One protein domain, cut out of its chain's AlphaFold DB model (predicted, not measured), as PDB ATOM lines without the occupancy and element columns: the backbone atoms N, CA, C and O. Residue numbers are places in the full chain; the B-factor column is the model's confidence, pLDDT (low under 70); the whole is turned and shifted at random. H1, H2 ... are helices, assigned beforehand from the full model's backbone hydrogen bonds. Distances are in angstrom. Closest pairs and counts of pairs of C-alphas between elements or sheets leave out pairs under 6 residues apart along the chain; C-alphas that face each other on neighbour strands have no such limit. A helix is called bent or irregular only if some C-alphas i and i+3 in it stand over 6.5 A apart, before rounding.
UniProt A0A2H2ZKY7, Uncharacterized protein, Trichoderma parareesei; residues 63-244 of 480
ATOM      1  N   LEU A  63      24.497 -35.358  -6.748       84.38
ATOM      2  CA  LEU A  63      24.920 -36.753  -6.610       84.38
ATOM      3  C   LEU A  63      26.240 -37.047  -7.347       84.38
ATOM      4  O   LEU A  63      27.099 -37.732  -6.803       84.38
ATOM      5  N   VAL A  64      26.416 -36.515  -8.562       86.81
ATOM      6  CA  VAL A  64      27.628 -36.732  -9.374       86.81
ATOM      7  C   VAL A  64      28.813 -36.011  -8.750       86.81
ATOM      8  O   VAL A  64      29.873 -36.606  -8.569       86.81
ATOM      9  N   ALA A  65      28.629 -34.746  -8.379       87.44
ATOM     10  CA  ALA A  65      29.690 -33.978  -7.749       87.44
ATOM     11  C   ALA A  65      30.035 -34.529  -6.347       87.44
ATOM     12  O   ALA A  65      31.200 -34.547  -5.970       87.44
ATOM     13  N   GLY A  66      29.062 -35.082  -5.615       88.25
ATOM     14  CA  GLY A  66      29.265 -35.649  -4.285       88.25
ATOM     15  C   GLY A  66      30.013 -36.971  -4.375       88.25
ATOM     16  O   GLY A  66      30.927 -37.212  -3.593       88.25
ATOM     17  N   ALA A  67      29.682 -37.787  -5.380       90.06
ATOM     18  CA  ALA A  67      30.399 -39.020  -5.675       90.06
ATOM     19  C   ALA A  67      31.842 -38.737  -6.092       90.06
ATOM     20  O   ALA A  67      32.747 -39.436  -5.643       90.06
ATOM     21  N   LEU A  68      32.076 -37.695  -6.896       92.06
ATOM     22  CA  LEU A  68      33.420 -37.254  -7.270       92.06
ATOM     23  C   LEU A  68      34.241 -36.859  -6.037       92.06
ATOM     24  O   LEU A  68      35.355 -37.346  -5.877       92.06
ATOM     25  N   VAL A  69      33.679 -36.036  -5.149       92.06
ATOM     26  CA  VAL A  69      34.360 -35.612  -3.919       92.06
ATOM     27  C   VAL A  69      34.659 -36.800  -3.005       92.06
ATOM     28  O   VAL A  69      35.798 -36.971  -2.576       92.06
ATOM     29  N   ALA A  70      33.657 -37.634  -2.716       90.81
ATOM     30  CA  ALA A  70      33.805 -38.760  -1.800       90.81
ATOM     31  C   ALA A  70      34.802 -39.804  -2.328       90.81
ATOM     32  O   ALA A  70      35.641 -40.301  -1.581       90.81
ATOM     33  N   SER A  71      34.739 -40.120  -3.624       92.25
ATOM     34  CA  SER A  71      35.659 -41.078  -4.241       92.25
ATOM     35  C   SER A  71      37.085 -40.534  -4.350       92.25
ATOM     36  O   SER A  71      38.018 -41.275  -4.060       92.25
ATOM     37  N   PHE A  72      37.263 -39.245  -4.666       93.94
ATOM     38  CA  PHE A  72      38.572 -38.587  -4.622       93.94
ATOM     39  C   PHE A  72      39.174 -38.618  -3.214       93.94
ATOM     40  O   PHE A  72      40.320 -39.026  -3.053       93.94
ATOM     41  N   ALA A  73      38.397 -38.232  -2.195       91.81
ATOM     42  CA  ALA A  73      38.841 -38.236  -0.804       91.81
ATOM     43  C   ALA A  73      39.303 -39.627  -0.361       91.81
ATOM     44  O   ALA A  73      40.385 -39.762   0.207       91.81
ATOM     45  N   LYS A  74      38.529 -40.661  -0.707       90.44
ATOM     46  CA  LYS A  74      38.893 -42.049  -0.439       90.44
ATOM     47  C   LYS A  74      40.178 -42.460  -1.161       90.44
ATOM     48  O   LYS A  74      41.081 -42.988  -0.530       90.44
ATOM     49  N   THR A  75      40.295 -42.186  -2.463       91.31
ATOM     50  CA  THR A  75      41.512 -42.501  -3.235       91.31
ATOM     51  C   THR A  75      42.750 -41.802  -2.668       91.31
ATOM     52  O   THR A  75      43.824 -42.399  -2.611       91.31
ATOM     53  N   LEU A  76      42.606 -40.557  -2.211       91.62
ATOM     54  CA  LEU A  76      43.683 -39.814  -1.567       91.62
ATOM     55  C   LEU A  76      44.065 -40.421  -0.210       91.62
ATOM     56  O   LEU A  76      45.251 -40.598   0.060       91.62
ATOM     57  N   ALA A  77      43.083 -40.774   0.622       88.88
ATOM     58  CA  ALA A  77      43.314 -41.436   1.906       88.88
ATOM     59  C   ALA A  77      43.993 -42.808   1.731       88.88
ATOM     60  O   ALA A  77      44.970 -43.103   2.421       88.88
ATOM     61  N   ASP A  78      43.556 -43.598   0.745       87.19
ATOM     62  CA  ASP A  78      44.183 -44.871   0.375       87.19
ATOM     63  C   ASP A  78      45.656 -44.660  -0.030       87.19
ATOM     64  O   ASP A  78      46.541 -45.392   0.418       87.19
ATOM     65  N   GLY A  79      45.949 -43.613  -0.814       85.00
ATOM     66  CA  GLY A  79      47.314 -43.235  -1.209       85.00
ATOM     67  C   GLY A  79      48.203 -42.741  -0.056       85.00
ATOM     68  O   GLY A  79      49.434 -42.814  -0.138       85.00
ATOM     69  N   LEU A  80      47.602 -42.268   1.039       85.44
ATOM     70  CA  LEU A  80      48.306 -41.849   2.254       85.44
ATOM     71  C   LEU A  80      48.626 -43.021   3.198       85.44
ATOM     72  O   LEU A  80      49.532 -42.882   4.020       85.44
ATOM     73  N   GLY A  81      47.987 -44.184   3.020       72.50
ATOM     74  CA  GLY A  81      48.392 -45.454   3.629       72.50
ATOM     75  C   GLY A  81      47.914 -45.688   5.068       72.50
ATOM     76  O   GLY A  81      48.736 -45.954   5.940       72.50
ATOM     77  N   GLY A  82      46.599 -45.642   5.323       63.94
ATOM     78  CA  GLY A  82      46.022 -46.017   6.630       63.94
ATOM     79  C   GLY A  82      46.375 -45.050   7.768       63.94
ATOM     80  O   GLY A  82      46.626 -45.459   8.899       63.94
ATOM     81  N   SER A  83      46.414 -43.758   7.449       61.69
ATOM     82  CA  SER A  83      46.905 -42.636   8.259       61.69
ATOM     83  C   SER A  83      46.007 -42.202   9.429       61.69
ATOM     84  O   SER A  83      46.383 -41.294  10.175       61.69
ATOM     85  N   GLU A  84      44.859 -42.855   9.625       57.31
ATOM     86  CA  GLU A  84      43.867 -42.498  10.648       57.31
ATOM     87  C   GLU A  84      44.440 -42.518  12.070       57.31
ATOM     88  O   GLU A  84      44.237 -41.585  12.852       57.31
ATOM     89  N   LEU A  85      45.246 -43.536  12.384       57.69
ATOM     90  CA  LEU A  85      45.863 -43.675  13.704       57.69
ATOM     91  C   LEU A  85      46.906 -42.583  13.987       57.69
ATOM     92  O   LEU A  85      47.023 -42.134  15.126       57.69
ATOM     93  N   LEU A  86      47.638 -42.129  12.963       62.28
ATOM     94  CA  LEU A  86      48.700 -41.129  13.117       62.28
ATOM     95  C   LEU A  86      48.126 -39.726  13.344       62.28
ATOM     96  O   LEU A  86      48.583 -39.005  14.226       62.28
ATOM     97  N   LEU A  87      47.080 -39.350  12.605       67.69
ATOM     98  CA  LEU A  87      46.437 -38.042  12.773       67.69
ATOM     99  C   LEU A  87      45.722 -37.906  14.109       67.69
ATOM    100  O   LEU A  87      45.852 -36.883  14.786       67.69
ATOM    101  N   ALA A  88      44.981 -38.943  14.503       60.72
ATOM    102  CA  ALA A  88      44.288 -38.949  15.780       60.72
ATOM    103  C   ALA A  88      45.273 -38.830  16.957       60.72
ATOM    104  O   ALA A  88      44.974 -38.144  17.936       60.72
ATOM    105  N   HIS A  89      46.464 -39.427  16.849       68.31
ATOM    106  CA  HIS A  89      47.492 -39.328  17.881       68.31
ATOM    107  C   HIS A  89      47.940 -37.878  18.128       68.31
ATOM    108  O   HIS A  89      47.971 -37.435  19.275       68.31
ATOM    109  N   TYR A  90      48.204 -37.109  17.069       74.75
ATOM    110  CA  TYR A  90      48.709 -35.739  17.206       74.75
ATOM    111  C   TYR A  90      47.631 -34.708  17.559       74.75
ATOM    112  O   TYR A  90      47.885 -33.780  18.330       74.75
ATOM    113  N   TYR A  91      46.426 -34.848  17.000       76.12
ATOM    114  CA  TYR A  91      45.402 -33.797  17.067       76.12
ATOM    115  C   TYR A  91      44.221 -34.118  17.991       76.12
ATOM    116  O   TYR A  91      43.566 -33.185  18.459       76.12
ATOM    117  N   SER A  92      43.955 -35.397  18.286       62.66
ATOM    118  CA  SER A  92      42.794 -35.816  19.093       62.66
ATOM    119  C   SER A  92      43.142 -36.155  20.546       62.66
ATOM    120  O   SER A  92      42.254 -36.151  21.398       62.66
ATOM    121  N   PHE A  93      44.412 -36.432  20.858       54.34
ATOM    122  CA  PHE A  93      44.840 -36.841  22.202       54.34
ATOM    123  C   PHE A  93      44.898 -35.718  23.266       54.34
ATOM    124  O   PHE A  93      44.679 -36.018  24.443       54.34
ATOM    125  N   PRO A  94      45.073 -34.420  22.936       59.19
ATOM    126  CA  PRO A  94      45.000 -33.357  23.939       59.19
ATOM    127  C   PRO A  94      43.540 -32.993  24.285       59.19
ATOM    128  O   PRO A  94      43.054 -31.911  23.961       59.19
ATOM    129  N   THR A  95      42.815 -33.875  24.979       52.81
ATOM    130  CA  THR A  95      41.421 -33.621  25.421       52.81
ATOM    131  C   THR A  95      41.279 -32.435  26.388       52.81
ATOM    132  O   THR A  95      40.170 -31.945  26.600       52.81
ATOM    133  N   HIS A  96      42.393 -31.934  26.932       59.84
ATOM    134  CA  HIS A  96      42.443 -30.791  27.844       59.84
ATOM    135  C   HIS A  96      42.717 -29.438  27.166       59.84
ATOM    136  O   HIS A  96      42.566 -28.407  27.823       59.84
ATOM    137  N   ARG A  97      43.064 -29.400  25.868       71.50
ATOM    138  CA  ARG A  97      43.352 -28.133  25.176       71.50
ATOM    139  C   ARG A  97      42.068 -27.345  24.917       71.50
ATOM    140  O   ARG A  97      41.121 -27.848  24.310       71.50
ATOM    141  N   ARG A  98      42.047 -26.069  25.324       77.50
ATOM    142  CA  ARG A  98      40.916 -25.149  25.066       77.50
ATOM    143  C   ARG A  98      40.739 -24.824  23.585       77.50
ATOM    144  O   ARG A  98      39.620 -24.605  23.123       77.50
ATOM    145  N   VAL A  99      41.845 -24.779  22.849       82.50
ATOM    146  CA  VAL A  99      41.869 -24.517  21.411       82.50
ATOM    147  C   VAL A  99      41.921 -25.845  20.675       82.50
ATOM    148  O   VAL A  99      42.774 -26.681  20.951       82.50
ATOM    149  N   ARG A 100      41.032 -26.029  19.699       83.81
ATOM    150  CA  ARG A 100      41.145 -27.123  18.727       83.81
ATOM    151  C   ARG A 100      41.994 -26.647  17.535       83.81
ATOM    152  O   ARG A 100      42.034 -25.442  17.283       83.81
ATOM    153  N   PRO A 101      42.595 -27.531  16.730       86.25
ATOM    154  CA  PRO A 101      43.172 -27.165  15.433       86.25
ATOM    155  C   PRO A 101      42.068 -27.009  14.372       86.25
ATOM    156  O   PRO A 101      40.990 -27.598  14.504       86.25
ATOM    157  N   ASN A 102      42.288 -26.189  13.341       89.50
ATOM    158  CA  ASN A 102      41.370 -26.045  12.204       89.50
ATOM    159  C   ASN A 102      42.026 -26.592  10.931       89.50
ATOM    160  O   ASN A 102      42.540 -25.839  10.105       89.50
ATOM    161  N   LEU A 103      42.022 -27.919  10.804       90.88
ATOM    162  CA  LEU A 103      42.683 -28.608   9.695       90.88
ATOM    163  C   LEU A 103      41.981 -28.374   8.351       90.88
ATOM    164  O   LEU A 103      42.625 -28.514   7.314       90.88
ATOM    165  N   ASP A 104      40.708 -27.951   8.348       90.75
ATOM    166  CA  ASP A 104      39.975 -27.626   7.117       90.75
ATOM    167  C   ASP A 104      40.724 -26.568   6.293       90.75
ATOM    168  O   ASP A 104      40.870 -26.710   5.085       90.75
ATOM    169  N   ILE A 105      41.263 -25.537   6.955       89.12
ATOM    170  CA  ILE A 105      42.000 -24.452   6.289       89.12
ATOM    171  C   ILE A 105      43.332 -24.958   5.716       89.12
ATOM    172  O   ILE A 105      43.764 -24.500   4.656       89.12
ATOM    173  N   VAL A 106      43.993 -25.892   6.404       92.06
ATOM    174  CA  VAL A 106      45.252 -26.486   5.937       92.06
ATOM    175  C   VAL A 106      44.992 -27.307   4.676       92.06
ATOM    176  O   VAL A 106      45.663 -27.115   3.662       92.06
ATOM    177  N   VAL A 107      43.962 -28.157   4.702       93.38
ATOM    178  CA  VAL A 107      43.577 -28.976   3.550       93.38
ATOM    179  C   VAL A 107      43.071 -28.113   2.394       93.38
ATOM    180  O   VAL A 107      43.443 -28.379   1.257       93.38
ATOM    181  N   ASP A 108      42.326 -27.032   2.644       92.88
ATOM    182  CA  ASP A 108      41.923 -26.092   1.588       92.88
ATOM    183  C   ASP A 108      43.140 -25.512   0.848       92.88
ATOM    184  O   ASP A 108      43.134 -25.428  -0.379       92.88
ATOM    185  N   ARG A 109      44.208 -25.116   1.563       93.75
ATOM    186  CA  ARG A 109      45.432 -24.587   0.922       93.75
ATOM    187  C   ARG A 109      46.110 -25.639   0.059       93.75
ATOM    188  O   ARG A 109      46.553 -25.317  -1.045       93.75
ATOM    189  N   LEU A 110      46.179 -26.872   0.557       95.12
ATOM    190  CA  LEU A 110      46.763 -28.001  -0.159       95.12
ATOM    191  C   LEU A 110      45.961 -28.334  -1.417       95.12
ATOM    192  O   LEU A 110      46.537 -28.437  -2.497       95.12
ATOM    193  N   LEU A 111      44.633 -28.393  -1.311       95.31
ATOM    194  CA  LEU A 111      43.741 -28.615  -2.447       95.31
ATOM    195  C   LEU A 111      43.790 -27.459  -3.449       95.31
ATOM    196  O   LEU A 111      43.795 -27.705  -4.649       95.31
ATOM    197  N   ALA A 112      43.904 -26.210  -2.997       94.00
ATOM    198  CA  ALA A 112      44.049 -25.056  -3.882       94.00
ATOM    199  C   ALA A 112      45.399 -25.038  -4.623       94.00
ATOM    200  O   ALA A 112      45.484 -24.575  -5.764       94.00
ATOM    201  N   ALA A 113      46.479 -25.501  -3.988       94.56
ATOM    202  CA  ALA A 113      47.771 -25.688  -4.646       94.56
ATOM    203  C   ALA A 113      47.706 -26.835  -5.665       94.56
ATOM    204  O   ALA A 113      48.048 -26.635  -6.830       94.56
ATOM    205  N   PHE A 114      47.169 -27.982  -5.248       95.56
ATOM    206  CA  PHE A 114      46.942 -29.145  -6.098       95.56
ATOM    207  C   PHE A 114      46.088 -28.809  -7.322       95.56
ATOM    208  O   PHE A 114      46.488 -29.091  -8.443       95.56
ATOM    209  N   ALA A 115      44.951 -28.142  -7.137       94.31
ATOM    210  CA  ALA A 115      44.033 -27.784  -8.210       94.31
ATOM    211  C   ALA A 115      44.692 -26.886  -9.269       94.31
ATOM    212  O   ALA A 115      44.440 -27.057 -10.460       94.31
ATOM    213  N   ARG A 116      45.563 -25.954  -8.851       92.81
ATOM    214  CA  ARG A 116      46.345 -25.106  -9.766       92.81
ATOM    215  C   ARG A 116      47.388 -25.906 -10.539       92.81
ATOM    216  O   ARG A 116      47.439 -25.798 -11.757       92.81
ATOM    217  N   GLN A 117      48.160 -26.744  -9.852       94.50
ATOM    218  CA  GLN A 117      49.148 -27.603 -10.510       94.50
ATOM    219  C   GLN A 117      48.483 -28.581 -11.483       94.50
ATOM    220  O   GLN A 117      48.939 -28.721 -12.612       94.50
ATOM    221  N   LEU A 118      47.363 -29.184 -11.080       94.38
ATOM    222  CA  LEU A 118      46.558 -30.065 -11.915       94.38
ATOM    223  C   LEU A 118      46.028 -29.329 -13.150       94.38
ATOM    224  O   LEU A 118      46.065 -29.883 -14.240       94.38
ATOM    225  N   TRP A 119      45.547 -28.091 -13.008       92.44
ATOM    226  CA  TRP A 119      45.101 -27.281 -14.146       92.44
ATOM    227  C   TRP A 119      46.216 -27.089 -15.180       92.44
ATOM    228  O   TRP A 119      45.997 -27.326 -16.368       92.44
ATOM    229  N   ASP A 120      47.417 -26.729 -14.724       91.31
ATOM    230  CA  ASP A 120      48.580 -26.526 -15.590       91.31
ATOM    231  C   ASP A 120      49.095 -27.842 -16.195       91.31
ATOM    232  O   ASP A 120      49.512 -27.886 -17.354       91.31
ATOM    233  N   GLU A 121      49.066 -28.935 -15.431       92.06
ATOM    234  CA  GLU A 121      49.442 -30.279 -15.879       92.06
ATOM    235  C   GLU A 121      48.476 -30.813 -16.941       92.06
ATOM    236  O   GLU A 121      48.913 -31.256 -18.003       92.06
ATOM    237  N   LEU A 122      47.166 -30.686 -16.712       91.12
ATOM    238  CA  LEU A 122      46.138 -31.032 -17.690       91.12
ATOM    239  C   LEU A 122      46.289 -30.194 -18.961       91.12
ATOM    240  O   LEU A 122      46.114 -30.718 -20.061       91.12
ATOM    241  N   PHE A 123      46.602 -28.900 -18.831       89.50
ATOM    242  CA  PHE A 123      46.711 -28.022 -19.994       89.50
ATOM    243  C   PHE A 123      47.899 -28.428 -20.858       89.50
ATOM    244  O   PHE A 123      47.739 -28.586 -22.065       89.50
ATOM    245  N   ARG A 124      49.056 -28.687 -20.234       88.94
ATOM    246  CA  ARG A 124      50.231 -29.237 -20.922       88.94
ATOM    247  C   ARG A 124      49.916 -30.576 -21.582       88.94
ATOM    248  O   ARG A 124      50.147 -30.718 -22.772       88.94
ATOM    249  N   PHE A 125      49.305 -31.515 -20.860       88.69
ATOM    250  CA  PHE A 125      48.979 -32.841 -21.393       88.69
ATOM    251  C   PHE A 125      48.113 -32.791 -22.660       88.69
ATOM    252  O   PHE A 125      48.385 -33.502 -23.626       88.69
ATOM    253  N   TYR A 126      47.066 -31.962 -22.669       85.25
ATOM    254  CA  TYR A 126      46.162 -31.867 -23.818       85.25
ATOM    255  C   TYR A 126      46.701 -30.991 -24.959       85.25
ATOM    256  O   TYR A 126      46.253 -31.147 -26.094       85.25
ATOM    257  N   HIS A 127      47.636 -30.080 -24.678       80.44
ATOM    258  CA  HIS A 127      48.244 -29.191 -25.676       80.44
ATOM    259  C   HIS A 127      49.478 -29.816 -26.346       80.44
ATOM    260  O   HIS A 127      49.626 -29.730 -27.560       80.44
ATOM    261  N   ASP A 128      50.306 -30.534 -25.585       73.69
ATOM    262  CA  ASP A 128      51.537 -31.180 -26.064       73.69
ATOM    263  C   ASP A 128      51.281 -32.525 -26.780       73.69
ATOM    264  O   ASP A 128      52.212 -33.274 -27.074       73.69
ATOM    265  N   ALA A 129      50.023 -32.862 -27.087       63.16
ATOM    266  CA  ALA A 129      49.701 -34.043 -27.879       63.16
ATOM    267  C   ALA A 129      50.260 -33.884 -29.311       63.16
ATOM    268  O   ALA A 129      49.749 -33.081 -30.088       63.16
ATOM    269  N   ASP A 130      51.303 -34.657 -29.647       51.47
ATOM    270  CA  ASP A 130      52.076 -34.666 -30.907       51.47
ATOM    271  C   ASP A 130      51.221 -34.783 -32.195       51.47
ATOM    272  O   ASP A 130      51.192 -35.823 -32.858       51.47
ATOM    273  N   GLN A 131      50.510 -33.722 -32.597       54.88
ATOM    274  CA  GLN A 131      49.752 -33.684 -33.854       54.88
ATOM    275  C   GLN A 131      49.897 -32.340 -34.591       54.88
ATOM    276  O   GLN A 131      49.047 -31.454 -34.478       54.88
ATOM    277  N   PRO A 132      50.943 -32.188 -35.429       52.31
ATOM    278  CA  PRO A 132      51.215 -30.953 -36.173       52.31
ATOM    279  C   PRO A 132      50.210 -30.637 -37.302       52.31
ATOM    280  O   PRO A 132      50.283 -29.560 -37.888       52.31
ATOM    281  N   SER A 133      49.267 -31.530 -37.624       53.03
ATOM    282  CA  SER A 133      48.306 -31.373 -38.732       53.03
ATOM    283  C   SER A 133      46.886 -30.952 -38.316       53.03
ATOM    284  O   SER A 133      46.036 -30.774 -39.186       53.03
ATOM    285  N   LEU A 134      46.614 -30.772 -37.016       57.66
ATOM    286  CA  LEU A 134      45.262 -30.553 -36.464       57.66
ATOM    287  C   LEU A 134      45.132 -29.289 -35.593       57.66
ATOM    288  O   LEU A 134      44.148 -29.143 -34.871       57.66
ATOM    289  N   GLY A 135      46.088 -28.358 -35.679       63.28
ATOM    290  CA  GLY A 135      46.264 -27.248 -34.728       63.28
ATOM    291  C   GLY A 135      44.999 -26.462 -34.351       63.28
ATOM    292  O   GLY A 135      44.769 -26.218 -33.169       63.28
ATOM    293  N   GLU A 136      44.130 -26.114 -35.305       65.81
ATOM    294  CA  GLU A 136      42.883 -25.382 -35.008       65.81
ATOM    295  C   GLU A 136      41.802 -26.255 -34.348       65.81
ATOM    296  O   GLU A 136      41.095 -25.799 -33.447       65.81
ATOM    297  N   GLN A 137      41.674 -27.519 -34.762       70.19
ATOM    298  CA  GLN A 137      40.693 -28.449 -34.192       70.19
ATOM    299  C   GLN A 137      41.107 -28.897 -32.787       70.19
ATOM    300  O   GLN A 137      40.267 -28.924 -31.888       70.19
ATOM    301  N   LEU A 138      42.403 -29.154 -32.585       73.19
ATOM    302  CA  LEU A 138      42.991 -29.438 -31.279       73.19
ATOM    303  C   LEU A 138      42.812 -28.238 -30.338       73.19
ATOM    304  O   LEU A 138      42.276 -28.388 -29.246       73.19
ATOM    305  N   SER A 139      43.140 -27.025 -30.794       77.81
ATOM    306  CA  SER A 139      42.944 -25.784 -30.029       77.81
ATOM    307  C   SER A 139      41.489 -25.583 -29.577       77.81
ATOM    308  O   SER A 139      41.223 -25.257 -28.413       77.81
ATOM    309  N   ARG A 140      40.521 -25.845 -30.466       81.50
ATOM    310  CA  ARG A 140      39.093 -25.786 -30.129       81.50
ATOM    311  C   ARG A 140      38.699 -26.858 -29.110       81.50
ATOM    312  O   ARG A 140      37.993 -26.542 -28.157       81.50
ATOM    313  N   GLN A 141      39.152 -28.097 -29.288       83.69
ATOM    314  CA  GLN A 141      38.875 -29.198 -28.363       83.69
ATOM    315  C   GLN A 141      39.434 -28.922 -26.962       83.69
ATOM    316  O   GLN A 141      38.709 -29.063 -25.977       83.69
ATOM    317  N   VAL A 142      40.685 -28.464 -26.867       85.56
ATOM    318  CA  VAL A 142      41.311 -28.059 -25.600       85.56
ATOM    319  C   VAL A 142      40.515 -26.927 -24.954       85.56
ATOM    320  O   VAL A 142      40.164 -27.010 -23.780       85.56
ATOM    321  N   SER A 143      40.130 -25.909 -25.725       85.00
ATOM    322  CA  SER A 143      39.313 -24.806 -25.205       85.00
ATOM    323  C   SER A 143      37.987 -25.295 -24.607       85.00
ATOM    324  O   SER A 143      37.608 -24.865 -23.520       85.00
ATOM    325  N   LEU A 144      37.305 -26.235 -25.266       86.38
ATOM    326  CA  LEU A 144      36.042 -26.805 -24.787       86.38
ATOM    327  C   LEU A 144      36.226 -27.701 -23.549       86.38
ATOM    328  O   LEU A 144      35.400 -27.650 -22.638       86.38
ATOM    329  N   LEU A 145      37.324 -28.461 -23.449       88.19
ATOM    330  CA  LEU A 145      37.655 -29.243 -22.244       88.19
ATOM    331  C   LEU A 145      37.782 -28.337 -21.014       88.19
ATOM    332  O   LEU A 145      37.191 -28.619 -19.967       88.19
ATOM    333  N   PHE A 146      38.515 -27.232 -21.169       89.31
ATOM    334  CA  PHE A 146      38.811 -26.255 -20.118       89.31
ATOM    335  C   PHE A 146      37.672 -25.267 -19.847       89.31
ATOM    336  O   PHE A 146      37.686 -24.578 -18.828       89.31
ATOM    337  N   GLN A 147      36.660 -25.206 -20.710       86.06
ATOM    338  CA  GLN A 147      35.401 -24.513 -20.427       86.06
ATOM    339  C   GLN A 147      34.354 -25.441 -19.800       86.06
ATOM    340  O   GLN A 147      33.454 -24.945 -19.123       86.06
ATOM    341  N   GLY A 148      34.505 -26.759 -19.970       87.50
ATOM    342  CA  GLY A 148      33.548 -27.757 -19.519       87.50
ATOM    343  C   GLY A 148      34.046 -28.678 -18.408       87.50
ATOM    344  O   GLY A 148      34.209 -28.229 -17.268       87.50
ATOM    345  N   PRO A 149      34.256 -29.979 -18.682       89.31
ATOM    346  CA  PRO A 149      34.442 -30.984 -17.638       89.31
ATOM    347  C   PRO A 149      35.682 -30.737 -16.766       89.31
ATOM    348  O   PRO A 149      35.617 -30.960 -15.559       89.31
ATOM    349  N   VAL A 150      36.784 -30.216 -17.328       90.69
ATOM    350  CA  VAL A 150      38.004 -29.900 -16.557       90.69
ATOM    351  C   VAL A 150      37.755 -28.744 -15.591       90.69
ATOM    352  O   VAL A 150      38.162 -28.793 -14.431       90.69
ATOM    353  N   ARG A 151      37.027 -27.716 -16.036       89.81
ATOM    354  CA  ARG A 151      36.655 -26.583 -15.184       89.81
ATOM    355  C   ARG A 151      35.788 -27.018 -14.013       89.81
ATOM    356  O   ARG A 151      36.046 -26.611 -12.885       89.81
ATOM    357  N   GLN A 152      34.777 -27.840 -14.278       89.94
ATOM    358  CA  GLN A 152      33.871 -28.332 -13.243       89.94
ATOM    359  C   GLN A 152      34.594 -29.218 -12.221       89.94
ATOM    360  O   GLN A 152      34.385 -29.063 -11.021       89.94
ATOM    361  N   LEU A 153      35.498 -30.084 -12.688       92.12
ATOM    362  CA  LEU A 153      36.380 -30.874 -11.831       92.12
ATOM    363  C   LEU A 153      37.187 -29.979 -10.880       92.12
ATOM    364  O   LEU A 153      37.137 -30.176  -9.669       92.12
ATOM    365  N   VAL A 154      37.894 -28.978 -11.412       91.69
ATOM    366  CA  VAL A 154      38.739 -28.082 -10.606       91.69
ATOM    367  C   VAL A 154      37.920 -27.274  -9.601       91.69
ATOM    368  O   VAL A 154      38.331 -27.152  -8.449       91.69
ATOM    369  N   LEU A 155      36.747 -26.771  -9.994       89.19
ATOM    370  CA  LEU A 155      35.845 -26.058  -9.083       89.19
ATOM    371  C   LEU A 155      35.386 -26.940  -7.915       89.19
ATOM    372  O   LEU A 155      35.322 -26.466  -6.782       89.19
ATOM    373  N   ILE A 156      35.087 -28.216  -8.174       90.00
ATOM    374  CA  ILE A 156      34.660 -29.152  -7.131       90.00
ATOM    375  C   ILE A 156      35.828 -29.535  -6.220       90.00
ATOM    376  O   ILE A 156      35.697 -29.459  -4.998       90.00
ATOM    377  N   LEU A 157      36.976 -29.911  -6.787       90.75
ATOM    378  CA  LEU A 157      38.143 -30.327  -6.003       90.75
ATOM    379  C   LEU A 157      38.701 -29.184  -5.141       90.75
ATOM    380  O   LEU A 157      39.154 -29.430  -4.029       90.75
ATOM    381  N   ASN A 158      38.596 -27.938  -5.608       89.31
ATOM    382  CA  ASN A 158      38.949 -26.736  -4.848       89.31
ATOM    383  C   ASN A 158      37.810 -26.234  -3.929       89.31
ATOM    384  O   ASN A 158      37.887 -25.150  -3.352       89.31
ATOM    385  N   GLY A 159      36.708 -26.981  -3.836       86.44
ATOM    386  CA  GLY A 159      35.558 -26.643  -3.011       86.44
ATOM    387  C   GLY A 159      35.737 -27.053  -1.543       86.44
ATOM    388  O   GLY A 159      36.419 -28.036  -1.247       86.44
ATOM    389  N   PRO A 160      35.051 -26.370  -0.607       84.62
ATOM    390  CA  PRO A 160      35.179 -26.643   0.824       84.62
ATOM    391  C   PRO A 160      34.686 -28.041   1.232       84.62
ATOM    392  O   PRO A 160      35.089 -28.573   2.269       84.62
ATOM    393  N   GLU A 161      33.821 -28.648   0.421       87.44
ATOM    394  CA  GLU A 161      33.337 -30.007   0.661       87.44
ATOM    395  C   GLU A 161      34.447 -31.049   0.500       87.44
ATOM    396  O   GLU A 161      34.497 -32.018   1.253       87.44
ATOM    397  N   THR A 162      35.381 -30.819  -0.425       90.75
ATOM    398  CA  THR A 162      36.489 -31.742  -0.677       90.75
ATOM    399  C   THR A 162      37.415 -31.833   0.521       90.75
ATOM    400  O   THR A 162      37.711 -32.938   0.969       90.75
ATOM    401  N   ALA A 163      37.795 -30.699   1.115       91.31
ATOM    402  CA  ALA A 163      38.626 -30.693   2.317       91.31
ATOM    403  C   ALA A 163      37.970 -31.438   3.484       91.31
ATOM    404  O   ALA A 163      38.621 -32.226   4.169       91.31
ATOM    405  N   ARG A 164      36.659 -31.241   3.666       90.06
ATOM    406  CA  ARG A 164      35.882 -31.940   4.689       90.06
ATOM    407  C   ARG A 164      35.898 -33.452   4.462       90.06
ATOM    408  O   ARG A 164      36.231 -34.190   5.381       90.06
ATOM    409  N   CYS A 165      35.549 -33.919   3.260       89.62
ATOM    410  CA  CYS A 165      35.545 -35.351   2.953       89.62
ATOM    411  C   CYS A 165      36.929 -35.978   3.119       89.62
ATOM    412  O   CYS A 165      37.026 -37.055   3.692       89.62
ATOM    413  N   VAL A 166      37.990 -35.294   2.685       90.81
ATOM    414  CA  VAL A 166      39.373 -35.750   2.891       90.81
ATOM    415  C   VAL A 166      39.672 -35.924   4.378       90.81
ATOM    416  O   VAL A 166      40.173 -36.969   4.773       90.81
ATOM    417  N   LEU A 167      39.328 -34.945   5.220       89.75
ATOM    418  CA  LEU A 167      39.551 -35.048   6.663       89.75
ATOM    419  C   LEU A 167      38.732 -36.162   7.319       89.75
ATOM    420  O   LEU A 167      39.253 -36.830   8.197       89.75
ATOM    421  N   GLU A 168      37.488 -36.386   6.895       87.19
ATOM    422  CA  GLU A 168      36.651 -37.467   7.436       87.19
ATOM    423  C   GLU A 168      37.173 -38.860   7.059       87.19
ATOM    424  O   GLU A 168      37.096 -39.769   7.880       87.19
ATOM    425  N   GLU A 169      37.721 -39.034   5.851       87.56
ATOM    426  CA  GLU A 169      38.378 -40.290   5.447       87.56
ATOM    427  C   GLU A 169      39.721 -40.487   6.170       87.56
ATOM    428  O   GLU A 169      40.138 -41.613   6.422       87.56
ATOM    429  N   LEU A 170      40.397 -39.392   6.523       85.75
ATOM    430  CA  LEU A 170      41.647 -39.418   7.278       85.75
ATOM    431  C   LEU A 170      41.464 -39.548   8.790       85.75
ATOM    432  O   LEU A 170      42.418 -39.878   9.479       85.75
ATOM    433  N   GLY A 171      40.298 -39.218   9.325       83.12
ATOM    434  CA  GLY A 171      40.052 -39.159  10.758       83.12
ATOM    435  C   GLY A 171      38.662 -38.607  11.044       83.12
ATOM    436  O   GLY A 171      38.470 -37.385  11.005       83.12
ATOM    437  N   PRO A 172      37.685 -39.473  11.365       80.00
ATOM    438  CA  PRO A 172      36.327 -39.043  11.648       80.00
ATOM    439  C   PRO A 172      36.283 -37.960  12.734       80.00
ATOM    440  O   PRO A 172      36.823 -38.127  13.830       80.00
ATOM    441  N   GLY A 173      35.631 -36.836  12.434       79.44
ATOM    442  CA  GLY A 173      35.498 -35.709  13.366       79.44
ATOM    443  C   GLY A 173      36.675 -34.723  13.422       79.44
ATOM    444  O   GLY A 173      36.641 -33.807  14.247       79.44
ATOM    445  N   LEU A 174      37.687 -34.851  12.551       84.00
ATOM    446  CA  LEU A 174      38.753 -33.845  12.409       84.00
ATOM    447  C   LEU A 174      38.268 -32.545  11.744       84.00
ATOM    448  O   LEU A 174      38.765 -31.461  12.062       84.00
ATOM    449  N   SER A 175      37.303 -32.638  10.824       87.31
ATOM    450  CA  SER A 175      36.692 -31.461  10.195       87.31
ATOM    451  C   SER A 175      35.741 -30.757  11.162       87.31
ATOM    452  O   SER A 175      34.957 -31.384  11.876       87.31
ATOM    453  N   ARG A 176      35.758 -29.423  11.148       86.06
ATOM    454  CA  ARG A 176      34.807 -28.585  11.894       86.06
ATOM    455  C   ARG A 176      33.559 -28.243  11.090       86.06
ATOM    456  O   ARG A 176      32.651 -27.592  11.613       86.06
ATOM    457  N   ARG A 177      33.524 -28.591   9.803       86.69
ATOM    458  CA  ARG A 177      32.450 -28.186   8.888       86.69
ATOM    459  C   ARG A 177      31.174 -29.006   9.134       86.69
ATOM    460  O   ARG A 177      31.255 -30.183   9.489       86.69
ATOM    461  N   PRO A 178      29.975 -28.436   8.914       82.25
ATOM    462  CA  PRO A 178      28.711 -29.175   8.982       82.25
ATOM    463  C   PRO A 178      28.543 -30.116   7.783       82.25
ATOM    464  O   PRO A 178      29.022 -29.806   6.691       82.25
ATOM    465  N   LEU A 179      27.903 -31.277   7.994       72.62
ATOM    466  CA  LEU A 179      27.669 -32.287   6.945       72.62
ATOM    467  C   LEU A 179      26.887 -31.678   5.781       72.62
ATOM    468  O   LEU A 179      25.903 -30.972   6.007       72.62
ATOM    469  N   THR A 180      27.303 -31.973   4.546       71.56
ATOM    470  CA  THR A 180      26.581 -31.523   3.350       71.56
ATOM    471  C   THR A 180      26.219 -32.692   2.415       71.56
ATOM    472  O   THR A 180      26.054 -33.837   2.845       71.56
ATOM    473  N   TRP A 181      25.994 -32.409   1.135       70.56
ATOM    474  CA  TRP A 181      25.373 -33.268   0.124       70.56
ATOM    475  C   TRP A 181      26.245 -34.453  -0.339       70.56
ATOM    476  O   TRP A 181      25.713 -35.376  -0.956       70.56
ATOM    477  N   SER A 182      27.538 -34.495   0.003       64.19
ATOM    478  CA  SER A 182      28.422 -35.646  -0.268       64.19
ATOM    479  C   SER A 182      28.085 -36.888   0.574       64.19
ATOM    480  O   SER A 182      28.388 -38.015   0.183       64.19
ATOM    481  N   THR A 183      27.409 -36.697   1.715       65.31
ATOM    482  CA  THR A 183      27.161 -37.744   2.722       65.31
ATOM    483  C   THR A 183      26.403 -38.949   2.152       65.31
ATOM    484  O   THR A 183      26.648 -40.085   2.549       65.31
ATOM    485  N   ASN A 184      25.532 -38.710   1.166       68.25
ATOM    486  CA  ASN A 184      24.701 -39.738   0.532       68.25
ATOM    487  C   ASN A 184      25.308 -40.313  -0.761       68.25
ATOM    488  O   ASN A 184      24.690 -41.166  -1.394       68.25
ATOM    489  N   ALA A 185      26.489 -39.849  -1.182       72.12
ATOM    490  CA  ALA A 185      27.068 -40.133  -2.496       72.12
ATOM    491  C   ALA A 185      28.275 -41.095  -2.440       72.12
ATOM    492  O   ALA A 185      29.188 -41.014  -3.259       72.12
ATOM    493  N   ARG A 186      28.301 -42.007  -1.460       76.69
ATOM    494  CA  ARG A 186      29.384 -42.989  -1.269       76.69
ATOM    495  C   ARG A 186      29.163 -44.264  -2.098       76.69
ATOM    496  O   ARG A 186      28.047 -44.565  -2.507       76.69
ATOM    497  N   GLY A 187      30.229 -45.043  -2.294       78.25
ATOM    498  CA  GLY A 187      30.165 -46.381  -2.911       78.25
ATOM    499  C   GLY A 187      30.448 -46.430  -4.415       78.25
ATOM    500  O   GLY A 187      30.346 -47.496  -5.015       78.25
ATOM    501  N   ILE A 188      30.827 -45.302  -5.015       86.56
ATOM    502  CA  ILE A 188      31.271 -45.203  -6.408       86.56
ATOM    503  C   ILE A 188      32.796 -45.047  -6.421       86.56
ATOM    504  O   ILE A 188      33.343 -44.307  -5.604       86.56
ATOM    505  N   ASP A 189      33.485 -45.751  -7.321       88.69
ATOM    506  CA  ASP A 189      34.926 -45.568  -7.521       88.69
ATOM    507  C   ASP A 189      35.239 -44.263  -8.278       88.69
ATOM    508  O   ASP A 189      34.396 -43.699  -8.985       88.69
ATOM    509  N   PHE A 190      36.466 -43.762  -8.127       91.69
ATOM    510  CA  PHE A 190      36.838 -42.460  -8.680       91.69
ATOM    511  C   PHE A 190      36.809 -42.432 -10.215       91.69
ATOM    512  O   PHE A 190      36.404 -41.440 -10.829       91.69
ATOM    513  N   GLN A 191      37.157 -43.546 -10.862       92.88
ATOM    514  CA  GLN A 191      37.122 -43.659 -12.317       92.88
ATOM    515  C   GLN A 191      35.690 -43.532 -12.860       92.88
ATOM    516  O   GLN A 191      35.461 -42.852 -13.864       92.88
ATOM    517  N   LEU A 192      34.719 -44.167 -12.209       92.75
ATOM    518  CA  LEU A 192      33.307 -44.106 -12.551       92.75
ATOM    519  C   LEU A 192      32.735 -42.713 -12.274       92.75
ATOM    520  O   LEU A 192      32.002 -42.195 -13.115       92.75
ATOM    521  N   ALA A 193      33.119 -42.063 -11.172       92.69
ATOM    522  CA  ALA A 193      32.716 -40.683 -10.895       92.69
ATOM    523  C   ALA A 193      33.172 -39.712 -12.004       92.69
ATOM    524  O   ALA A 193      32.381 -38.895 -12.483       92.69
ATOM    525  N   LEU A 194      34.406 -39.858 -12.501       94.00
ATOM    526  CA  LEU A 194      34.914 -39.074 -13.634       94.00
ATOM    527  C   LEU A 194      34.195 -39.386 -14.954       94.00
ATOM    528  O   LEU A 194      33.976 -38.487 -15.769       94.00
ATOM    529  N   ARG A 195      33.787 -40.643 -15.177       93.75
ATOM    530  CA  ARG A 195      32.956 -41.006 -16.338       93.75
ATOM    531  C   ARG A 195      31.581 -40.353 -16.265       93.75
ATOM    532  O   ARG A 195      31.111 -39.852 -17.282       93.75
ATOM    533  N   LEU A 196      30.960 -40.310 -15.084       92.31
ATOM    534  CA  LEU A 196      29.680 -39.628 -14.875       92.31
ATOM    535  C   LEU A 196      29.797 -38.124 -15.130       92.31
ATOM    536  O   LEU A 196      28.937 -37.565 -15.804       92.31
ATOM    537  N   LEU A 197      30.880 -37.491 -14.672       92.50
ATOM    538  CA  LEU A 197      31.206 -36.097 -14.979       92.50
ATOM    539  C   LEU A 197      31.286 -35.852 -16.495       92.50
ATOM    540  O   LEU A 197      30.583 -34.994 -17.034       92.50
ATOM    541  N   CYS A 198      32.131 -36.616 -17.190       91.62
ATOM    542  CA  CYS A 198      32.361 -36.420 -18.621       91.62
ATOM    543  C   CYS A 198      31.105 -36.738 -19.443       91.62
ATOM    544  O   CYS A 198      30.774 -35.999 -20.371       91.62
ATOM    545  N   GLY A 199      30.393 -37.812 -19.089       90.69
ATOM    546  CA  GLY A 199      29.160 -38.240 -19.743       90.69
ATOM    547  C   GLY A 199      28.006 -37.260 -19.531       90.69
ATOM    548  O   GLY A 199      27.303 -36.946 -20.487       90.69
ATOM    549  N   PHE A 200      27.850 -36.719 -18.318       90.19
ATOM    550  CA  PHE A 200      26.883 -35.656 -18.041       90.19
ATOM    551  C   PHE A 200      27.149 -34.435 -18.923       90.19
ATOM    552  O   PHE A 200      26.234 -33.958 -19.589       90.19
ATOM    553  N   TRP A 201      28.408 -33.988 -19.000       86.94
ATOM    554  CA  TRP A 201      28.763 -32.827 -19.816       86.94
ATOM    555  C   TRP A 201      28.441 -33.040 -21.299       86.94
ATOM    556  O   TRP A 201      27.840 -32.181 -21.936       86.94
ATOM    557  N   HIS A 202      28.781 -34.214 -21.839       87.50
ATOM    558  CA  HIS A 202      28.484 -34.552 -23.234       87.50
ATOM    559  C   HIS A 202      26.981 -34.654 -23.520       87.50
ATOM    560  O   HIS A 202      26.559 -34.344 -24.633       87.50
ATOM    561  N   ARG A 203      26.181 -35.101 -22.544       88.38
ATOM    562  CA  ARG A 203      24.732 -35.273 -22.703       88.38
ATOM    563  C   ARG A 203      23.973 -33.952 -22.609       88.38
ATOM    564  O   ARG A 203      23.099 -33.709 -23.433       88.38
ATOM    565  N   GLU A 204      24.281 -33.134 -21.607       87.00
ATOM    566  CA  GLU A 204      23.536 -31.898 -21.331       87.00
ATOM    567  C   GLU A 204      24.039 -30.702 -22.150       87.00
ATOM    568  O   GLU A 204      23.262 -29.803 -22.458       87.00
ATOM    569  N   PHE A 205      25.317 -30.700 -22.551       85.50
ATOM    570  CA  PHE A 205      25.934 -29.603 -23.303       85.50
ATOM    571  C   PHE A 205      26.558 -30.088 -24.625       85.50
ATOM    572  O   PHE A 205      27.766 -29.943 -24.832       85.50
ATOM    573  N   PRO A 206      25.765 -30.645 -25.562       82.81
ATOM    574  CA  PRO A 206      26.288 -31.224 -26.802       82.81
ATOM    575  C   PRO A 206      27.026 -30.202 -27.680       82.81
ATOM    576  O   PRO A 206      28.033 -30.536 -28.299       82.81
ATOM    577  N   GLU A 207      26.581 -28.943 -27.692       78.69
ATOM    578  CA  GLU A 207      27.220 -27.853 -28.450       78.69
ATOM    579  C   GLU A 207      28.565 -27.402 -27.851       78.69
ATOM    580  O   GLU A 207      29.404 -26.844 -28.559       78.69
ATOM    581  N   GLN A 208      28.781 -27.668 -26.558       78.50
ATOM    582  CA  GLN A 208      30.004 -27.349 -25.808       78.50
ATOM    583  C   GLN A 208      30.818 -28.613 -25.495       78.50
ATOM    584  O   GLN A 208      31.714 -28.606 -24.648       78.50
ATOM    585  N   SER A 209      30.485 -29.719 -26.159       79.50
ATOM    586  CA  SER A 209      31.187 -30.977 -26.004       79.50
ATOM    587  C   SER A 209      32.573 -30.871 -26.644       79.50
ATOM    588  O   SER A 209      32.675 -30.501 -27.817       79.50
ATOM    589  N   PRO A 210      33.650 -31.224 -25.925       76.19
ATOM    590  CA  PRO A 210      35.003 -31.182 -26.468       76.19
ATOM    591  C   PRO A 210      35.239 -32.177 -27.617       76.19
ATOM    592  O   PRO A 210      36.276 -32.111 -28.270       76.19
ATOM    593  N   GLY A 211      34.298 -33.089 -27.886       71.62
ATOM    594  CA  GLY A 211      34.501 -34.196 -28.818       71.62
ATOM    595  C   GLY A 211      35.430 -35.274 -28.242       71.62
ATOM    596  O   GLY A 211      36.090 -35.081 -27.221       71.62
ATOM    597  N   GLY A 212      35.477 -36.438 -28.896       76.62
ATOM    598  CA  GLY A 212      36.128 -37.640 -28.355       76.62
ATOM    599  C   GLY A 212      35.194 -38.481 -27.474       76.62
ATOM    600  O   GLY A 212      34.024 -38.152 -27.293       76.62
ATOM    601  N   SER A 213      35.687 -39.616 -26.963       86.81
ATOM    602  CA  SER A 213      34.902 -40.483 -26.069       86.81
ATOM    603  C   SER A 213      34.976 -39.964 -24.622       86.81
ATOM    604  O   SER A 213      36.088 -39.794 -24.102       86.81
ATOM    605  N   PRO A 214      33.836 -39.765 -23.927       87.56
ATOM    606  CA  PRO A 214      33.809 -39.398 -22.508       87.56
ATOM    607  C   PRO A 214      34.642 -40.337 -21.629       87.56
ATOM    608  O   PRO A 214      35.276 -39.907 -20.670       87.56
ATOM    609  N   GLU A 215      34.691 -41.622 -21.976       90.50
ATOM    610  CA  GLU A 215      35.461 -42.650 -21.278       90.50
ATOM    611  C   GLU A 215      36.971 -42.504 -21.495       90.50
ATOM    612  O   GLU A 215      37.755 -42.885 -20.626       90.50
ATOM    613  N   GLN A 216      37.407 -42.002 -22.652       89.38
ATOM    614  CA  GLN A 216      38.815 -41.680 -22.896       89.38
ATOM    615  C   GLN A 216      39.235 -40.457 -22.080       89.38
ATOM    616  O   GLN A 216      40.258 -40.514 -21.401       89.38
ATOM    617  N   ILE A 217      38.412 -39.403 -22.078       89.31
ATOM    618  CA  ILE A 217      38.658 -38.188 -21.291       89.31
ATOM    619  C   ILE A 217      38.710 -38.536 -19.800       89.31
ATOM    620  O   ILE A 217      39.702 -38.249 -19.139       89.31
ATOM    621  N   ALA A 218      37.707 -39.250 -19.283       92.69
ATOM    622  CA  ALA A 218      37.664 -39.665 -17.883       92.69
ATOM    623  C   ALA A 218      38.868 -40.529 -17.474       92.69
ATOM    624  O   ALA A 218      39.363 -40.395 -16.358       92.69
ATOM    625  N   ARG A 219      39.363 -41.404 -18.363       92.62
ATOM    626  CA  ARG A 219      40.578 -42.196 -18.107       92.62
ATOM    627  C   ARG A 219      41.826 -41.326 -18.022       92.62
ATOM    628  O   ARG A 219      42.600 -41.515 -17.093       92.62
ATOM    629  N   ALA A 220      42.002 -40.384 -18.947       90.38
ATOM    630  CA  ALA A 220      43.134 -39.460 -18.920       90.38
ATOM    631  C   ALA A 220      43.121 -38.598 -17.647       90.38
ATOM    632  O   ALA A 220      44.131 -38.520 -16.951       90.38
ATOM    633  N   LEU A 221      41.954 -38.042 -17.292       93.12
ATOM    634  CA  LEU A 221      41.764 -37.300 -16.044       93.12
ATOM    635  C   LEU A 221      42.107 -38.157 -14.826       93.12
ATOM    636  O   LEU A 221      42.866 -37.721 -13.971       93.12
ATOM    637  N   HIS A 222      41.594 -39.387 -14.761       95.00
ATOM    638  CA  HIS A 222      41.872 -40.295 -13.654       95.00
ATOM    639  C   HIS A 222      43.375 -40.531 -13.487       95.00
ATOM    640  O   HIS A 222      43.893 -40.393 -12.383       95.00
ATOM    641  N   THR A 223      44.077 -40.866 -14.572       92.50
ATOM    642  CA  THR A 223      45.527 -41.087 -14.541       92.50
ATOM    643  C   THR A 223      46.263 -39.845 -14.040       92.50
ATOM    644  O   THR A 223      47.010 -39.947 -13.078       92.50
ATOM    645  N   LEU A 224      46.001 -38.659 -14.593       90.19
ATOM    646  CA  LEU A 224      46.716 -37.440 -14.187       90.19
ATOM    647  C   LEU A 224      46.406 -37.022 -12.740       90.19
ATOM    648  O   LEU A 224      47.300 -36.622 -12.004       90.19
ATOM    649  N   ILE A 225      45.166 -37.190 -12.279       92.69
ATOM    650  CA  ILE A 225      44.774 -36.848 -10.901       92.69
ATOM    651  C   ILE A 225      45.377 -37.803  -9.867       92.69
ATOM    652  O   ILE A 225      45.575 -37.410  -8.722       92.69
ATOM    653  N   THR A 226      45.632 -39.059 -10.237       91.69
ATOM    654  CA  THR A 226      46.104 -40.090  -9.294       91.69
ATOM    655  C   THR A 226      47.605 -40.334  -9.355       91.69
ATOM    656  O   THR A 226      48.204 -40.637  -8.328       91.69
ATOM    657  N   THR A 227      48.225 -40.204 -10.528       91.62
ATOM    658  CA  THR A 227      49.649 -40.509 -10.737       91.62
ATOM    659  C   THR A 227      50.461 -39.327 -11.258       91.62
ATOM    660  O   THR A 227      51.650 -39.496 -11.509       91.62
ATOM    661  N   GLY A 228      49.835 -38.169 -11.475       92.56
ATOM    662  CA  GLY A 228      50.506 -36.963 -11.954       92.56
ATOM    663  C   GLY A 228      51.424 -36.310 -10.921       92.56
ATOM    664  O   GLY A 228      51.395 -36.639  -9.729       92.56
ATOM    665  N   ASP A 229      52.201 -35.330 -11.374       94.56
ATOM    666  CA  ASP A 229      53.136 -34.577 -10.527       94.56
ATOM    667  C   ASP A 229      52.388 -33.799  -9.434       94.56
ATOM    668  O   ASP A 229      52.826 -33.741  -8.277       94.56
ATOM    669  N   ALA A 230      51.219 -33.243  -9.781       94.56
ATOM    670  CA  ALA A 230      50.345 -32.567  -8.828       94.56
ATOM    671  C   ALA A 230      49.898 -33.515  -7.700       94.56
ATOM    672  O   ALA A 230      49.889 -33.135  -6.527       94.56
ATOM    673  N   ALA A 231      49.565 -34.765  -8.037       94.06
ATOM    674  CA  ALA A 231      49.125 -35.773  -7.076       94.06
ATOM    675  C   ALA A 231      50.262 -36.187  -6.131       94.06
ATOM    676  O   ALA A 231      50.080 -36.218  -4.913       94.06
ATOM    677  N   ALA A 232      51.453 -36.443  -6.684       94.00
ATOM    678  CA  ALA A 232      52.641 -36.770  -5.902       94.00
ATOM    679  C   ALA A 232      52.998 -35.643  -4.917       94.00
ATOM    680  O   ALA A 232      53.257 -35.906  -3.740       94.00
ATOM    681  N   THR A 233      52.934 -34.390  -5.377       95.31
ATOM    682  CA  THR A 233      53.174 -33.202  -4.548       95.31
ATOM    683  C   THR A 233      52.132 -33.074  -3.435       95.31
ATOM    684  O   THR A 233      52.503 -32.863  -2.282       95.31
ATOM    685  N   LEU A 234      50.840 -33.263  -3.735       95.00
ATOM    686  CA  LEU A 234      49.776 -33.238  -2.725       95.00
ATOM    687  C   LEU A 234      50.013 -34.287  -1.630       95.00
ATOM    688  O   LEU A 234      49.949 -33.962  -0.446       95.00
ATOM    689  N   VAL A 235      50.311 -35.531  -2.012       92.81
ATOM    690  CA  VAL A 235      50.564 -36.623  -1.059       92.81
ATOM    691  C   VAL A 235      51.788 -36.327  -0.192       92.81
ATOM    692  O   VAL A 235      51.734 -36.530   1.022       92.81
ATOM    693  N   ALA A 236      52.880 -35.839  -0.789       91.88
ATOM    694  CA  ALA A 236      54.090 -35.469  -0.058       91.88
ATOM    695  C   ALA A 236      53.817 -34.348   0.957       91.88
ATOM    696  O   ALA A 236      54.151 -34.484   2.131       91.88
ATOM    697  N   GLU A 237      53.132 -33.287   0.535       92.81
ATOM    698  CA  GLU A 237      52.798 -32.152   1.395       92.81
ATOM    699  C   GLU A 237      51.801 -32.520   2.500       92.81
ATOM    700  O   GLU A 237      51.941 -32.059   3.629       92.81
ATOM    701  N   MET A 238      50.827 -33.393   2.232       91.94
ATOM    702  CA  MET A 238      49.929 -33.906   3.272       91.94
ATOM    703  C   MET A 238      50.674 -34.760   4.296       91.94
ATOM    704  O   MET A 238      50.453 -34.600   5.497       91.94
ATOM    705  N   LYS A 239      51.588 -35.631   3.852       88.94
ATOM    706  CA  LYS A 239      52.449 -36.396   4.767       88.94
ATOM    707  C   LYS A 239      53.276 -35.465   5.649       88.94
ATOM    708  O   LYS A 239      53.304 -35.637   6.862       88.94
ATOM    709  N   ARG A 240      53.871 -34.444   5.037       88.38
ATOM    710  CA  ARG A 240      54.731 -33.462   5.695       88.38
ATOM    711  C   ARG A 240      53.974 -32.574   6.688       88.38
ATOM    712  O   ARG A 240      54.420 -32.425   7.817       88.38
ATOM    713  N   LEU A 241      52.828 -32.009   6.303       90.38
ATOM    714  CA  LEU A 241      52.095 -31.022   7.110       90.38
ATOM    715  C   LEU A 241      51.078 -31.619   8.083       90.38
ATOM    716  O   LEU A 241      50.758 -30.983   9.086       90.38
ATOM    717  N   LEU A 242      50.497 -32.776   7.764       88.25
ATOM    718  CA  LEU A 242      49.395 -33.353   8.540       88.25
ATOM    719  C   LEU A 242      49.804 -34.653   9.231       88.25
ATOM    720  O   LEU A 242      49.423 -34.861  10.377       88.25
ATOM    721  N   LEU A 243      50.576 -35.516   8.562       86.44
ATOM    722  CA  LEU A 243      50.944 -36.836   9.096       86.44
ATOM    723  C   LEU A 243      52.286 -36.854   9.843       86.44
ATOM    724  O   LEU A 243      52.723 -37.923  10.268       86.44
ATOM    725  N   SER A 244      52.919 -35.695  10.017       85.88
ATOM    726  CA  SER A 244      54.130 -35.534  10.819       85.88
ATOM    727  C   SER A 244      53.819 -34.810  12.136       85.88
ATOM    728  O   SER A 244      52.873 -34.013  12.198       85.88
TER     729      SER A 244
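This is residues 63 to 244 of the 480 residues of an uncharacterized protein of Trichoderma parareesei (UniProt A0A2H2ZKY7). Helices are laid along a long, narrow body: the long helix H3 runs down its length, with H5 and H10 running back beside it, while H1 lies near the middle, away from H3, and H6 packs on both H1 and H3. The hairpin of H8 and H9 packs on this core, H8 on H1 and H5, and H9 on H3. H4 folds back from H3 towards one end, H2 lies towards the other, and there residues 93 to 99 stick out. The printed part has 182 residues with ten named helices, H1 to H10 in order along the chain, and no named strand; its class is all helix, with 130 residues in the helices. It is compact, with a radius of gyration of the C-alphas of 17.8 A, and spans 66 by 30 by 23 A.

H1, residues 63 to 80, begins with C-alpha 63 at (24.920, -36.753, -6.610) and is 25.5 A long from first to last C-alpha. H2 is residues 84 to 91, 10.9 A. H3, residues 103 to 127, is the longest by residues at 25 and measures 35.8 A; C-alpha 103 is at (42.683, -28.608, 9.695). H4 is residues 135 to 147, 18.2 A, and H5 residues 149 to 157, 12.2 A. H6 is residues 160 to 170, 15.7 A. H7, residues 181 to 184, is irregular, but only just: C-alphas 181 and 184 are 6.52 A apart. H8 is residues 190 to 204, 21.2 A, and H9 residues 214 to 227, 19.8 A. H10, residues 229 to 241, is 18.0 A long and ends with C-alpha 241 at (52.095, -31.022, 7.110).

H1 and H3 are the hubs, touching five helices each, yet they are apart from each other. H1 touches H6 with residues 69 to 77 alone, the same way at a steep tilt of 42 degrees; their closest C-alphas, of Ala 73 and Val 166, are 4.5 A apart. It touches H8 at a shallow tilt of 26 degrees, opposite ways, closest at the C-alphas of Ser 71 and Phe 190, 4.8 A. With residues 63 to 70 alone it touches H7, closest at Gly 66 and Ser 182, whose C-alphas are 4.1 A apart. H2 and H6 only just touch, with 3 pairs of C-alphas within 8 A, the closest those of Glu 84 and Leu 170, 5.1 A. H3 and H10 touch, opposite ways at a shallow tilt of 16 degrees; the closest C-alphas, of Gln 117 and Ala 230, are 5.4 A apart. H3 and H5 also touch at 16 degrees, a shallow tilt, opposite ways, closest at the C-alphas of Ala 115 and Val 154, 5.8 A. H3 and H4 form a helical hairpin, closest at the C-alphas of Tyr 126 and Val 142, 6.4 A. H8 and H9 form another, with the C-alphas of Leu 194 and Ala 218 closest at 5.1 A. H9 touches H3 with residues 221 to 225 alone, closest at the C-alphas of Leu 118 and Ile 225, 7.1 A. In H1 to H6 and H8 to H10 every O i to N i+4 pair is within hydrogen-bond range; H7 is too short for such a pair, and its one O i to N i+3 pair is not within range.

The two C-alphas farthest apart are those of His 96 and Ser 133, 66.8 A. The printed part has no cut. The link from H2 to H3, 11 residues, is long. Residues 93 to 99 stand free. The mean pLDDT of the printed part is 84.1; residues 82 to 89, 92 to 96, 129 to 136 and 182 to 184 are under 70.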